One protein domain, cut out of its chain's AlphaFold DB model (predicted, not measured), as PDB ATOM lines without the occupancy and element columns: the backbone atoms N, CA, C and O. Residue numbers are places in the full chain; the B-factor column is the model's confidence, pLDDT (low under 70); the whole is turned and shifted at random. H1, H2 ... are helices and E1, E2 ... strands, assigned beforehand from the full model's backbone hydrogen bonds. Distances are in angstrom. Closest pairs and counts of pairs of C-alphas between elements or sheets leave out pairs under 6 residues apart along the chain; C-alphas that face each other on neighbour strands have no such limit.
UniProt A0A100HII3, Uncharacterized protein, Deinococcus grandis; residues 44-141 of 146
ATOM      1  N   GLU A  44      72.357 145.706 275.461       88.50
ATOM      2  CA  GLU A  44      73.516 145.056 276.064       88.50
ATOM      3  C   GLU A  44      73.227 144.769 277.539       88.50
ATOM      4  O   GLU A  44      72.712 145.626 278.256       88.50
ATOM      5  N   VAL A  45      73.559 143.558 277.990       88.44
ATOM      6  CA  VAL A  45      73.415 143.144 279.389       88.44
ATOM      7  C   VAL A  45      74.781 143.219 280.056       88.44
ATOM      8  O   VAL A  45      75.690 142.470 279.694       88.44
ATOM      9  N   LEU A  46      74.925 144.097 281.046       85.62
ATOM     10  CA  LEU A  46      76.082 144.092 281.937       85.62
ATOM     11  C   LEU A  46      75.745 143.357 283.230       85.62
ATOM     12  O   LEU A  46      74.636 143.491 283.743       85.62
ATOM     13  N   GLY A  47      76.718 142.591 283.734       77.44
ATOM     14  CA  GLY A  47      76.634 141.875 285.012       77.44
ATOM     15  C   GLY A  47      76.587 142.823 286.216       77.44
ATOM     16  O   GLY A  47      76.255 143.995 286.051       77.44
ATOM     17  N   PRO A  48      76.937 142.368 287.433       81.94
ATOM     18  CA  PRO A  48      76.718 143.155 288.643       81.94
ATOM     19  C   PRO A  48      77.342 144.548 288.537       81.94
ATOM     20  O   PRO A  48      78.564 144.690 288.483       81.94
ATOM     21  N   VAL A  49      76.495 145.577 288.513       83.94
ATOM     22  CA  VAL A  49      76.896 146.964 288.264       83.94
ATOM     23  C   VAL A  49      76.377 147.867 289.370       83.94
ATOM     24  O   VAL A  49      75.348 147.633 290.017       83.94
ATOM     25  N   VAL A  50      77.149 148.912 289.629       86.62
ATOM     26  CA  VAL A  50      76.731 150.034 290.458       86.62
ATOM     27  C   VAL A  50      76.427 151.224 289.564       86.62
ATOM     28  O   VAL A  50      77.363 151.833 289.059       86.62
ATOM     29  N   LEU A  51      75.147 151.570 289.447       86.06
ATOM     30  CA  LEU A  51      74.677 152.795 288.806       86.06
ATOM     31  C   LEU A  51      74.862 153.968 289.775       86.06
ATOM     32  O   LEU A  51      74.557 153.823 290.961       86.06
ATOM     33  N   ARG A  52      75.376 155.104 289.301       86.19
ATOM     34  CA  ARG A  52      75.636 156.299 290.120       86.19
ATOM     35  C   ARG A  52      74.871 157.502 289.592       86.19
ATOM     36  O   ARG A  52      74.746 157.647 288.381       86.19
ATOM     37  N   ASP A  53      74.401 158.343 290.509       85.19
ATOM     38  CA  ASP A  53      73.707 159.606 290.229       85.19
ATOM     39  C   ASP A  53      72.563 159.467 289.214       85.19
ATOM     40  O   ASP A  53      72.477 160.214 288.237       85.19
ATOM     41  N   VAL A  54      71.679 158.492 289.442       86.38
ATOM     42  CA  VAL A  54      70.556 158.165 288.550       86.38
ATOM     43  C   VAL A  54      69.228 158.676 289.095       86.38
ATOM     44  O   VAL A  54      69.019 158.759 290.306       86.38
ATOM     45  N   LEU A  55      68.296 158.965 288.189       88.75
ATOM     46  CA  LEU A  55      66.879 159.098 288.510       88.75
ATOM     47  C   LEU A  55      66.242 157.715 288.369       88.75
ATOM     48  O   LEU A  55      66.014 157.234 287.261       88.75
ATOM     49  N   ALA A  56      66.011 157.045 289.492       88.88
ATOM     50  CA  ALA A  56      65.523 155.677 289.519       88.88
ATOM     51  C   ALA A  56      64.000 155.639 289.655       88.88
ATOM     52  O   ALA A  56      63.431 156.211 290.585       88.88
ATOM     53  N   PHE A  57      63.339 154.922 288.751       89.50
ATOM     54  CA  PHE A  57      61.946 154.528 288.907       89.50
ATOM     55  C   PHE A  57      61.897 153.077 289.380       89.50
ATOM     56  O   PHE A  57      62.066 152.147 288.589       89.50
ATOM     57  N   THR A  58      61.726 152.881 290.687       87.94
ATOM     58  CA  THR A  58      61.768 151.547 291.295       87.94
ATOM     59  C   THR A  58      60.407 150.865 291.238       87.94
ATOM     60  O   THR A  58      59.412 151.386 291.744       87.94
ATOM     61  N   ILE A  59      60.385 149.665 290.665       84.31
ATOM     62  CA  ILE A  59      59.220 148.794 290.555       84.31
ATOM     63  C   ILE A  59      59.486 147.541 291.382       84.31
ATOM     64  O   ILE A  59      60.423 146.780 291.118       84.31
ATOM     65  N   THR A  60      58.640 147.321 292.387       81.94
ATOM     66  CA  THR A  60      58.642 146.098 293.193       81.94
ATOM     67  C   THR A  60      57.376 145.282 292.926       81.94
ATOM     68  O   THR A  60      56.368 145.858 292.510       81.94
ATOM     69  N   PRO A  61      57.385 143.958 293.174       73.00
ATOM     70  CA  PRO A  61      56.201 143.113 292.988       73.00
ATOM     71  C   PRO A  61      54.955 143.639 293.717       73.00
ATOM     72  O   PRO A  61      53.852 143.563 293.187       73.00
ATOM     73  N   ASP A  62      55.145 144.242 294.894       72.19
ATOM     74  CA  ASP A  62      54.061 144.772 295.730       72.19
ATOM     75  C   ASP A  62      53.683 146.226 295.389       72.19
ATOM     76  O   ASP A  62      52.678 146.749 295.877       72.19
ATOM     77  N   ARG A  63      54.487 146.913 294.567       71.81
ATOM     78  CA  ARG A  63      54.270 148.313 294.186       71.81
ATOM     79  C   ARG A  63      54.657 148.542 292.715       71.81
ATOM     80  O   ARG A  63      55.779 148.959 292.427       71.81
ATOM     81  N   PRO A  64      53.703 148.368 291.779       65.62
ATOM     82  CA  PRO A  64      53.929 148.627 290.357       65.62
ATOM     83  C   PRO A  64      53.932 150.124 289.994       65.62
ATOM     84  O   PRO A  64      54.277 150.491 288.876       65.62
ATOM     85  N   LYS A  65      53.537 151.002 290.927       65.69
ATOM     86  CA  LYS A  65      53.556 152.463 290.767       65.69
ATOM     87  C   LYS A  65      54.576 153.058 291.737       65.69
ATOM     88  O   LYS A  65      54.262 153.291 292.905       65.69
ATOM     89  N   GLY A  66      55.807 153.217 291.261       64.88
ATOM     90  CA  GLY A  66      56.880 153.901 291.979       64.88
ATOM     91  C   GLY A  66      56.795 155.424 291.850       64.88
ATOM     92  O   GLY A  66      55.969 155.957 291.108       64.88
ATOM     93  N   ALA A  67      57.670 156.118 292.573       77.69
ATOM     94  CA  ALA A  67      58.017 157.509 292.310       77.69
ATOM     95  C   ALA A  67      59.406 157.549 291.664       77.69
ATOM     96  O   ALA A  67      60.214 156.639 291.868       77.69
ATOM     97  N   LEU A  68      59.672 158.585 290.869       85.38
ATOM     98  CA  LEU A  68      61.015 158.833 290.363       85.38
ATOM     99  C   LEU A  68      61.845 159.456 291.489       85.38
ATOM    100  O   LEU A  68      61.534 160.553 291.950       85.38
ATOM    101  N   GLU A  69      62.881 158.755 291.932       88.81
ATOM    102  CA  GLU A  69      63.734 159.177 293.042       88.81
ATOM    103  C   GLU A  69      65.165 159.394 292.557       88.81
ATOM    104  O   GLU A  69      65.717 158.589 291.806       88.81
ATOM    105  N   GLN A  70      65.792 160.485 292.994       88.69
ATOM    106  CA  GLN A  70      67.210 160.700 292.735       88.69
ATOM    107  C   GLN A  70      68.034 159.859 293.707       88.69
ATOM    108  O   GLN A  70      67.997 160.077 294.918       88.69
ATOM    109  N   LEU A  71      68.806 158.916 293.169       87.12
ATOM    110  CA  LEU A  71      69.652 158.018 293.941       87.12
ATOM    111  C   LEU A  71      71.116 158.240 293.565       87.12
ATOM    112  O   LEU A  71      71.512 158.089 292.409       87.12
ATOM    113  N   SER A  72      71.940 158.552 294.569       85.00
ATOM    114  CA  SER A  72      73.392 158.691 294.398       85.00
ATOM    115  C   SER A  72      74.037 157.380 293.955       85.00
ATOM    116  O   SER A  72      75.010 157.374 293.204       85.00
ATOM    117  N   GLN A  73      73.484 156.248 294.395       86.75
ATOM    118  CA  GLN A  73      73.973 154.933 294.025       86.75
ATOM    119  C   GLN A  73      72.863 153.879 294.061       86.75
ATOM    120  O   GLN A  73      72.184 153.717 295.072       86.75
ATOM    121  N   VAL A  74      72.764 153.076 292.999       87.75
ATOM    122  CA  VAL A  74      71.906 151.886 292.937       87.75
ATOM    123  C   VAL A  74      72.739 150.673 292.553       87.75
ATOM    124  O   VAL A  74      73.462 150.654 291.559       87.75
ATOM    125  N   LYS A  75      72.654 149.632 293.377       87.81
ATOM    126  CA  LYS A  75      73.335 148.357 293.166       87.81
ATOM    127  C   LYS A  75      72.374 147.406 292.458       87.81
ATOM    128  O   LYS A  75      71.415 146.964 293.077       87.81
ATOM    129  N   VAL A  76      72.667 147.080 291.204       87.44
ATOM    130  CA  VAL A  76      71.856 146.166 290.388       87.44
ATOM    131  C   VAL A  76      72.635 144.893 290.076       87.44
ATOM    132  O   VAL A  76      73.869 144.884 290.109       87.44
ATOM    133  N   ASP A  77      71.928 143.796 289.853       85.94
ATOM    134  CA  ASP A  77      72.531 142.512 289.488       85.94
ATOM    135  C   ASP A  77      72.812 142.452 287.991       85.94
ATOM    136  O   ASP A  77      73.855 141.946 287.588       85.94
ATOM    137  N   PHE A  78      71.938 143.074 287.197       88.12
ATOM    138  CA  PHE A  78      72.158 143.305 285.776       88.12
ATOM    139  C   PHE A  78      71.745 144.721 285.394       88.12
ATOM    140  O   PHE A  78      70.759 145.245 285.912       88.12
ATOM    141  N   ALA A  79      72.477 145.340 284.476       89.56
ATOM    142  CA  ALA A  79      72.081 146.595 283.847       89.56
ATOM    143  C   ALA A  79      71.794 146.349 282.363       89.56
ATOM    144  O   ALA A  79      72.599 145.722 281.673       89.56
ATOM    145  N   LEU A  80      70.657 146.853 281.888       90.50
ATOM    146  CA  LEU A  80      70.300 146.876 280.476       90.50
ATOM    147  C   LEU A  80      70.713 148.221 279.891       90.50
ATOM    148  O   LEU A  80      70.297 149.284 280.364       90.50
ATOM    149  N   ILE A  81      71.560 148.159 278.872       88.69
ATOM    150  CA  ILE A  81      72.240 149.317 278.307       88.69
ATOM    151  C   ILE A  81      71.917 149.439 276.829       88.69
ATOM    152  O   ILE A  81      71.898 148.453 276.093       88.69
ATOM    153  N   ASN A  82      71.694 150.672 276.378       86.12
ATOM    154  CA  ASN A  82      71.633 150.955 274.955       86.12
ATOM    155  C   ASN A  82      73.062 150.933 274.377       86.12
ATOM    156  O   ASN A  82      73.878 151.778 274.750       86.12
ATOM    157  N   PRO A  83      73.391 150.025 273.442       83.06
ATOM    158  CA  PRO A  83      74.757 149.864 272.949       83.06
ATOM    159  C   PRO A  83      75.265 151.090 272.176       83.06
ATOM    160  O   PRO A  83      76.473 151.282 272.074       83.06
ATOM    161  N   ARG A  84      74.371 151.935 271.635       83.50
ATOM    162  CA  ARG A  84      74.757 153.144 270.887       83.50
ATOM    163  C   ARG A  84      75.140 154.301 271.799       83.50
ATOM    164  O   ARG A  84      76.114 154.987 271.523       83.50
ATOM    165  N   THR A  85      74.348 154.545 272.839       81.81
ATOM    166  CA  THR A  85      74.546 155.690 273.744       81.81
ATOM    167  C   THR A  85      75.316 155.312 275.002       81.81
ATOM    168  O   THR A  85      75.733 156.193 275.741       81.81
ATOM    169  N   ARG A  86      75.476 154.007 275.259       83.69
ATOM    170  CA  ARG A  86      76.018 153.413 276.490       83.69
ATOM    171  C   ARG A  86      75.217 153.748 277.753       83.69
ATOM    172  O   ARG A  86      75.595 153.298 278.826       83.69
ATOM    173  N   VAL A  87      74.069 154.417 277.614       85.00
ATOM    174  CA  VAL A  87      73.199 154.825 278.722       85.00
ATOM    175  C   VAL A  87      72.399 153.621 279.243       85.00
ATOM    176  O   VAL A  87      71.748 152.931 278.445       85.00
ATOM    177  N   PRO A  88      72.405 153.363 280.564       87.25
ATOM    178  CA  PRO A  88      71.519 152.383 281.177       87.25
ATOM    179  C   PRO A  88      70.080 152.904 281.180       87.25
ATOM    180  O   PRO A  88      69.835 154.039 281.579       87.25
ATOM    181  N   PHE A  89      69.125 152.075 280.765       87.94
ATOM    182  CA  PHE A  89      67.694 152.421 280.801       87.94
ATOM    183  C   PHE A  89      66.907 151.549 281.785       87.94
ATOM    184  O   PHE A  89      65.870 151.971 282.301       87.94
ATOM    185  N   ALA A  90      67.420 150.356 282.104       89.88
ATOM    186  CA  ALA A  90      66.849 149.501 283.131       89.88
ATOM    187  C   ALA A  90      67.929 148.808 283.969       89.88
ATOM    188  O   ALA A  90      69.009 148.471 283.488       89.88
ATOM    189  N   GLY A  91      67.621 148.589 285.242       90.56
ATOM    190  CA  GLY A  91      68.435 147.832 286.182       90.56
ATOM    191  C   GLY A  91      67.610 146.712 286.797       90.56
ATOM    192  O   GLY A  91      66.485 146.945 287.222       90.56
ATOM    193  N   LEU A  92      68.149 145.501 286.852       90.56
ATOM    194  CA  LEU A  92      67.472 144.335 287.409       90.56
ATOM    195  C   LEU A  92      68.060 144.001 288.777       90.56
ATOM    196  O   LEU A  92      69.277 143.883 288.926       90.56
ATOM    197  N   ILE A  93      67.190 143.829 289.767       89.12
ATOM    198  CA  ILE A  93      67.530 143.362 291.111       89.12
ATOM    199  C   ILE A  93      66.832 142.023 291.332       89.12
ATOM    200  O   ILE A  93      65.604 141.933 291.300       89.12
ATOM    201  N   LEU A  94      67.605 140.971 291.579       87.06
ATOM    202  CA  LEU A  94      67.072 139.654 291.890       87.06
ATOM    203  C   LEU A  94      66.667 139.601 293.366       87.06
ATOM    204  O   LEU A  94      67.490 139.593 294.278       87.06
ATOM    205  N   SER A  95      65.361 139.540 293.603       82.88
ATOM    206  CA  SER A  95      64.752 139.525 294.941       82.88
ATOM    207  C   SER A  95      64.954 138.207 295.708       82.88
ATOM    208  O   SER A  95      64.818 138.171 296.932       82.88
ATOM    209  N   SER A  96      65.306 137.113 295.022       75.69
ATOM    210  CA  SER A  96      65.506 135.801 295.649       75.69
ATOM    211  C   SER A  96      66.877 135.685 296.317       75.69
ATOM    212  O   SER A  96      67.919 135.761 295.667       75.69
ATOM    213  N   ARG A  97      66.895 135.379 297.623       65.50
ATOM    214  CA  ARG A  97      68.136 135.141 298.393       65.50
ATOM    215  C   ARG A  97      68.979 133.980 297.853       65.50
ATOM    216  O   ARG A  97      70.189 133.974 298.064       65.50
ATOM    217  N   ALA A  98      68.350 133.015 297.175       64.69
ATOM    218  CA  ALA A  98      69.020 131.853 296.587       64.69
ATOM    219  C   ALA A  98      69.748 132.172 295.269       64.69
ATOM    220  O   ALA A  98      70.628 131.416 294.868       64.69
ATOM    221  N   TYR A  99      69.380 133.282 294.626       64.75
ATOM    222  CA  TYR A  99      69.959 133.791 293.378       64.75
ATOM    223  C   TYR A  99      70.757 135.082 293.568       64.75
ATOM    224  O   TYR A  99      71.317 135.606 292.614       64.75
ATOM    225  N   GLY A 100      70.756 135.647 294.779       54.78
ATOM    226  CA  GLY A 100      71.380 136.943 295.012       54.78
ATOM    227  C   GLY A 100      72.887 136.890 294.776       54.78
ATOM    228  O   GLY A 100      73.487 135.869 295.084       54.78
ATOM    229  N   ARG A 101      73.473 138.016 294.358       56.28
ATOM    230  CA  ARG A 101      74.909 138.261 294.126       56.28
ATOM    231  C   ARG A 101      75.860 137.193 294.655       56.28
ATOM    232  O   ARG A 101      76.039 137.083 295.879       56.28
ATOM    233  N   ASP A 102      76.601 136.562 293.753       56.75
ATOM    234  CA  ASP A 102      77.903 136.015 294.081       56.75
ATOM    235  C   ASP A 102      78.767 137.163 294.620       56.75
ATOM    236  O   ASP A 102      79.339 137.968 293.882       56.75
ATOM    237  N   ARG A 103      78.846 137.268 295.954       52.19
ATOM    238  CA  ARG A 103      79.630 138.292 296.664       52.19
ATOM    239  C   ARG A 103      81.127 138.217 296.337       52.19
ATOM    240  O   ARG A 103      81.876 139.071 296.800       52.19
ATOM    241  N   ARG A 104      81.566 137.208 295.573       54.09
ATOM    242  CA  ARG A 104      82.933 137.067 295.065       54.09
ATOM    243  C   ARG A 104      83.189 137.894 293.805       54.09
ATOM    244  O   ARG A 104      84.350 138.182 293.535       54.09
ATOM    245  N   ARG A 105      82.157 138.294 293.046       55.81
ATOM    246  CA  ARG A 105      82.306 139.288 291.969       55.81
ATOM    247  C   ARG A 105      81.982 140.673 292.528       55.81
ATOM    248  O   ARG A 105      80.809 140.963 292.780       55.81
ATOM    249  N   PRO A 106      82.988 141.533 292.766       56.94
ATOM    250  CA  PRO A 106      82.709 142.904 293.153       56.94
ATOM    251  C   PRO A 106      81.907 143.566 292.027       56.94
ATOM    252  O   PRO A 106      82.231 143.362 290.855       56.94
ATOM    253  N   PRO A 107      80.845 144.322 292.348       60.88
ATOM    254  CA  PRO A 107      80.080 145.002 291.323       60.88
ATOM    255  C   PRO A 107      80.971 146.042 290.646       60.88
ATOM    256  O   PRO A 107      81.624 146.841 291.325       60.88
ATOM    257  N   THR A 108      80.992 146.035 289.318       65.75
ATOM    258  CA  THR A 108      81.786 146.986 288.547       65.75
ATOM    259  C   THR A 108      81.091 148.349 288.613       65.75
ATOM    260  O   THR A 108      79.897 148.443 288.302       65.75
ATOM    261  N   PRO A 109      81.768 149.420 289.061       60.22
ATOM    262  CA  PRO A 109      81.200 150.757 288.954       60.22
ATOM    263  C   PRO A 109      80.992 151.090 287.476       60.22
ATOM    264  O   PRO A 109      81.879 150.826 286.664       60.22
ATOM    265  N   THR A 110      79.840 151.658 287.113       61.69
ATOM    266  CA  THR A 110      79.715 152.251 285.777       61.69
ATOM    267  C   THR A 110      80.693 153.430 285.721       61.69
ATOM    268  O   THR A 110      80.626 154.325 286.563       61.69
ATOM    269  N   THR A 111      81.669 153.379 284.812       53.72
ATOM    270  CA  THR A 111      82.632 154.468 284.597       53.72
ATOM    271  C   THR A 111      81.908 155.717 284.094       53.72
ATOM    272  O   THR A 111      80.839 155.612 283.496       53.72
ATOM    273  N   GLU A 112      82.471 156.901 284.345       50.84
ATOM    274  CA  GLU A 112      81.873 158.197 283.967       50.84
ATOM    275  C   GLU A 112      81.548 158.285 282.460       50.84
ATOM    276  O   GLU A 112      80.541 158.880 282.082       50.84
ATOM    277  N   ASP A 113      82.303 157.568 281.619       49.03
ATOM    278  CA  ASP A 113      82.081 157.438 280.168       49.03
ATOM    279  C   ASP A 113      80.830 156.632 279.767       49.03
ATOM    280  O   ASP A 113      80.465 156.582 278.593       49.03
ATOM    281  N   ALA A 114      80.153 155.971 280.708       53.00
ATOM    282  CA  ALA A 114      78.987 155.138 280.417       53.00
ATOM    283  C   ALA A 114      77.668 155.927 280.314       53.00
ATOM    284  O   ALA A 114      76.600 155.328 280.341       53.00
ATOM    285  N   GLY A 115      77.697 157.263 280.272       53.66
ATOM    286  CA  GLY A 115      76.481 158.083 280.146       53.66
ATOM    287  C   GLY A 115      75.444 157.861 281.261       53.66
ATOM    288  O   GLY A 115      74.281 158.219 281.106       53.66
ATOM    289  N   ALA A 116      75.845 157.234 282.375       57.06
ATOM    290  CA  ALA A 116      74.959 156.853 283.471       57.06
ATOM    291  C   ALA A 116      74.623 158.029 284.398       57.06
ATOM    292  O   ALA A 116      73.606 157.993 285.088       57.06
ATOM    293  N   GLN A 117      75.444 159.084 284.396       61.22
ATOM    294  CA  GLN A 117      75.178 160.287 285.179       61.22
ATOM    295  C   GLN A 117      73.879 160.941 284.694       61.22
ATOM    296  O   GLN A 117      73.753 161.312 283.529       61.22
ATOM    297  N   ARG A 118      72.918 161.100 285.611       66.88
ATOM    298  CA  ARG A 118      71.575 161.661 285.375       66.88
ATOM    299  C   ARG A 118      70.686 160.841 284.435       66.88
ATOM    300  O   ARG A 118      69.671 161.355 283.965       66.88
ATOM    301  N   ALA A 119      71.025 159.578 284.176       77.69
ATOM    302  CA  ALA A 119      70.152 158.691 283.422       77.69
ATOM    303  C   ALA A 119      68.855 158.421 284.201       77.69
ATOM    304  O   ALA A 119      68.873 158.245 285.425       77.69
ATOM    305  N   ILE A 120      67.733 158.369 283.482       85.94
ATOM    306  CA  ILE A 120      66.474 157.848 284.014       85.94
ATOM    307  C   ILE A 120      66.520 156.333 283.845       85.94
ATOM    308  O   ILE A 120      66.578 155.839 282.720       85.94
ATOM    309  N   VAL A 121      66.518 155.604 284.957       88.06
ATOM    310  CA  VAL A 121      66.646 154.144 284.964       88.06
ATOM    311  C   VAL A 121      65.431 153.524 285.630       88.06
ATOM    312  O   VAL A 121      65.092 153.855 286.764       88.06
ATOM    313  N   THR A 122      64.810 152.559 284.960       89.94
ATOM    314  CA  THR A 122      63.774 151.728 285.580       89.94
ATOM    315  C   THR A 122      64.432 150.598 286.365       89.94
ATOM    316  O   THR A 122      65.115 149.756 285.788       89.94
ATOM    317  N   VAL A 123      64.250 150.563 287.683       90.50
ATOM    318  CA  VAL A 123      64.818 149.518 288.543       90.50
ATOM    319  C   VAL A 123      63.749 148.468 288.821       90.50
ATOM    320  O   VAL A 123      62.772 148.740 289.510       90.50
ATOM    321  N   LEU A 124      63.934 147.263 288.289       90.06
ATOM    322  CA  LEU A 124      62.975 146.164 288.356       90.06
ATOM    323  C   LEU A 124      63.428 145.120 289.373       90.06
ATOM    324  O   LEU A 124      64.489 144.511 289.224       90.06
ATOM    325  N   HIS A 125      62.599 144.862 290.382       88.88
ATOM    326  CA  HIS A 125      62.807 143.737 291.287       88.88
ATOM    327  C   HIS A 125      62.146 142.482 290.719       88.88
ATOM    328  O   HIS A 125      60.922 142.364 290.707       88.88
ATOM    329  N   LEU A 126      62.960 141.526 290.279       87.12
ATOM    330  CA  LEU A 126      62.495 140.273 289.691       87.12
ATOM    331  C   LEU A 126      62.708 139.112 290.658       87.12
ATOM    332  O   LEU A 126      63.700 139.060 291.389       87.12
ATOM    333  N   ASN A 127      61.775 138.163 290.685       86.56
ATOM    334  CA  ASN A 127      61.968 136.901 291.388       86.56
ATOM    335  C   ASN A 127      62.307 135.810 290.363       86.56
ATOM    336  O   ASN A 127      61.405 135.367 289.655       86.56
ATOM    337  N   PRO A 128      63.566 135.345 290.287       82.75
ATOM    338  CA  PRO A 128      63.968 134.340 289.304       82.75
ATOM    339  C   PRO A 128      63.237 133.002 289.483       82.75
ATOM    340  O   PRO A 128      63.080 132.266 288.522       82.75
ATOM    341  N   ASN A 129      62.704 132.697 290.672       83.44
ATOM    342  CA  ASN A 129      61.901 131.484 290.871       83.44
ATOM    343  C   ASN A 129      60.550 131.528 290.131       83.44
ATOM    344  O   ASN A 129      59.933 130.485 289.940       83.44
ATOM    345  N   LEU A 130      60.073 132.723 289.765       84.19
ATOM    346  CA  LEU A 130      58.850 132.926 288.982       84.19
ATOM    347  C   LEU A 130      59.140 133.067 287.480       84.19
ATOM    348  O   LEU A 130      58.208 133.180 286.691       84.19
ATOM    349  N   LEU A 131      60.419 133.077 287.092       86.69
ATOM    350  CA  LEU A 131      60.897 133.278 285.728       86.69
ATOM    351  C   LEU A 131      61.756 132.068 285.334       86.69
ATOM    352  O   LEU A 131      62.982 132.137 285.417       86.69
ATOM    353  N   PRO A 132      61.120 130.931 284.996       82.19
ATOM    354  CA  PRO A 132      61.824 129.664 284.816       82.19
ATOM    355  C   PRO A 132      62.669 129.598 283.537       82.19
ATOM    356  O   PRO A 132      63.534 128.730 283.454       82.19
ATOM    357  N   ASP A 133      62.401 130.461 282.553       85.62
ATOM    358  CA  ASP A 133      63.030 130.434 281.235       85.62
ATOM    359  C   ASP A 133      63.109 131.826 280.574       85.62
ATOM    360  O   ASP A 133      62.564 132.825 281.060       85.62
ATOM    361  N   ALA A 134      63.790 131.882 279.426       88.06
ATOM    362  CA  ALA A 134      63.953 133.092 278.624       88.06
ATOM    363  C   ALA A 134      62.614 133.702 278.160       88.06
ATOM    364  O   ALA A 134      62.487 134.924 278.081       88.06
ATOM    365  N   ALA A 135      61.596 132.881 277.880       87.88
ATOM    366  CA  ALA A 135      60.291 133.362 277.429       87.88
ATOM    367  C   ALA A 135      59.559 134.132 278.539       87.88
ATOM    368  O   ALA A 135      59.056 135.234 278.301       87.88
ATOM    369  N   ALA A 136      59.560 133.599 279.764       87.81
ATOM    370  CA  ALA A 136      58.998 134.268 280.931       87.81
ATOM    371  C   ALA A 136      59.746 135.569 281.255       87.81
ATOM    372  O   ALA A 136      59.116 136.581 281.570       87.81
ATOM    373  N   ILE A 137      61.081 135.571 281.133       88.06
ATOM    374  CA  ILE A 137      61.895 136.784 281.303       88.06
ATOM    375  C   ILE A 137      61.520 137.833 280.250       88.06
ATOM    376  O   ILE A 137      61.301 138.993 280.598       88.06
ATOM    377  N   HIS A 138      61.410 137.443 278.978       88.56
ATOM    378  CA  HIS A 138      61.046 138.362 277.903       88.56
ATOM    379  C   HIS A 138      59.660 138.979 278.126       88.56
ATOM    380  O   HIS A 138      59.522 140.195 278.033       88.56
ATOM    381  N   GLU A 139      58.646 138.181 278.475       87.50
ATOM    382  CA  GLU A 139      57.299 138.690 278.776       87.50
ATOM    383  C   GLU A 139      57.294 139.656 279.972       87.50
ATOM    384  O   GLU A 139      56.669 140.716 279.902       87.50
ATOM    385  N   ALA A 140      58.047 139.353 281.034       86.25
ATOM    386  CA  ALA A 140      58.171 140.238 282.193       86.25
ATOM    387  C   ALA A 140      58.861 141.572 281.856       86.25
ATOM    388  O   ALA A 140      58.525 142.611 282.432       86.25
ATOM    389  N   LEU A 141      59.823 141.553 280.929       87.69
ATOM    390  CA  LEU A 141      60.569 142.739 280.509       87.69
ATOM    391  C   LEU A 141      59.897 143.510 279.369       87.69
ATOM    392  O   LEU A 141      60.175 144.696 279.213       87.69
TER     393      LEU A 141
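This is residues 44 to 141 of the 146 residues of an uncharacterized protein of Deinococcus grandis (UniProt A0A100HII3). Picture one strongly twisted sheet of six strands folded back on itself, with E1, E4 and E5 as one leaf, E2 and E3 as the other, and E6 as the hinge; the short helix H1 only grazes this sheet, and the long link of residues 95 to 119 runs round the outside. The printed part has 98 residues, with six named strands followed by one named helix: E1, E2, E3, E4, E5, E6, H1. The sheet is mixed, in the order E1, E4, E5, E6, E2, E3, and the class is mostly strand. The whole is compact, with a radius of gyration of the C-alphas of 13.1 A, and spans 35 by 33 by 24 A.

Find C-alpha 44 at (73.516, 145.056, 276.064), where E1 begins; it covers residues 44 to 46. Next comes E2, residues 49 to 59, the longest strand by residues, 17.9 A from first to last C-alpha; it bends by 113 degrees at residue 53. E3, residues 68 to 76, is 16.7 A long and bends by 98 degrees at residue 72. E4, residues 78 to 81, is 9.6 A long, and E5, residues 88 to 94, is 17.2 A. Find C-alpha 120 at (66.474, 157.848, 284.014); from there E6 runs to residue 126, 18.9 A away. H1, residues 134 to 141, is 10.4 A long and ends at C-alpha 141, (60.569, 142.739, 280.509).

Start at the edge strand E1, antiparallel to E4, where N 44 and O 81 are 2.9 A apart. E4 and E5 form a hairpin, with N 80 and O 90 at 2.8 A. E5 and E6 are parallel at 21 degrees; look at N 91 and O 122, 2.8 A apart. E6 is also parallel to E2, with N 59 and O 123 at 2.8 A. E2 and the edge strand E3 form a hairpin, with N 56 and O 69 at 2.8 A. Between the leaves, the closest C-alphas of E3 and E5 are those of Val 76 and Ile 93, 5.2 A apart. E1 is apart from E3 and from E6. H1 only grazes the sheet, with its residues 137 to 141. In H1 every O i to N i+4 pair is within hydrogen-bond range.

The two C-alphas farthest apart are those of Asp 113 and Leu 130, at 34.9 A. The printed part has no cut. The link from E5 to E6, 25 residues, is long; those from E1 to E2 and from E3 to E4 are tight. The mean pLDDT of the printed part is 78.9; look for values under 70 at residues 64 to 66 and 97 to 118 of this predicted model.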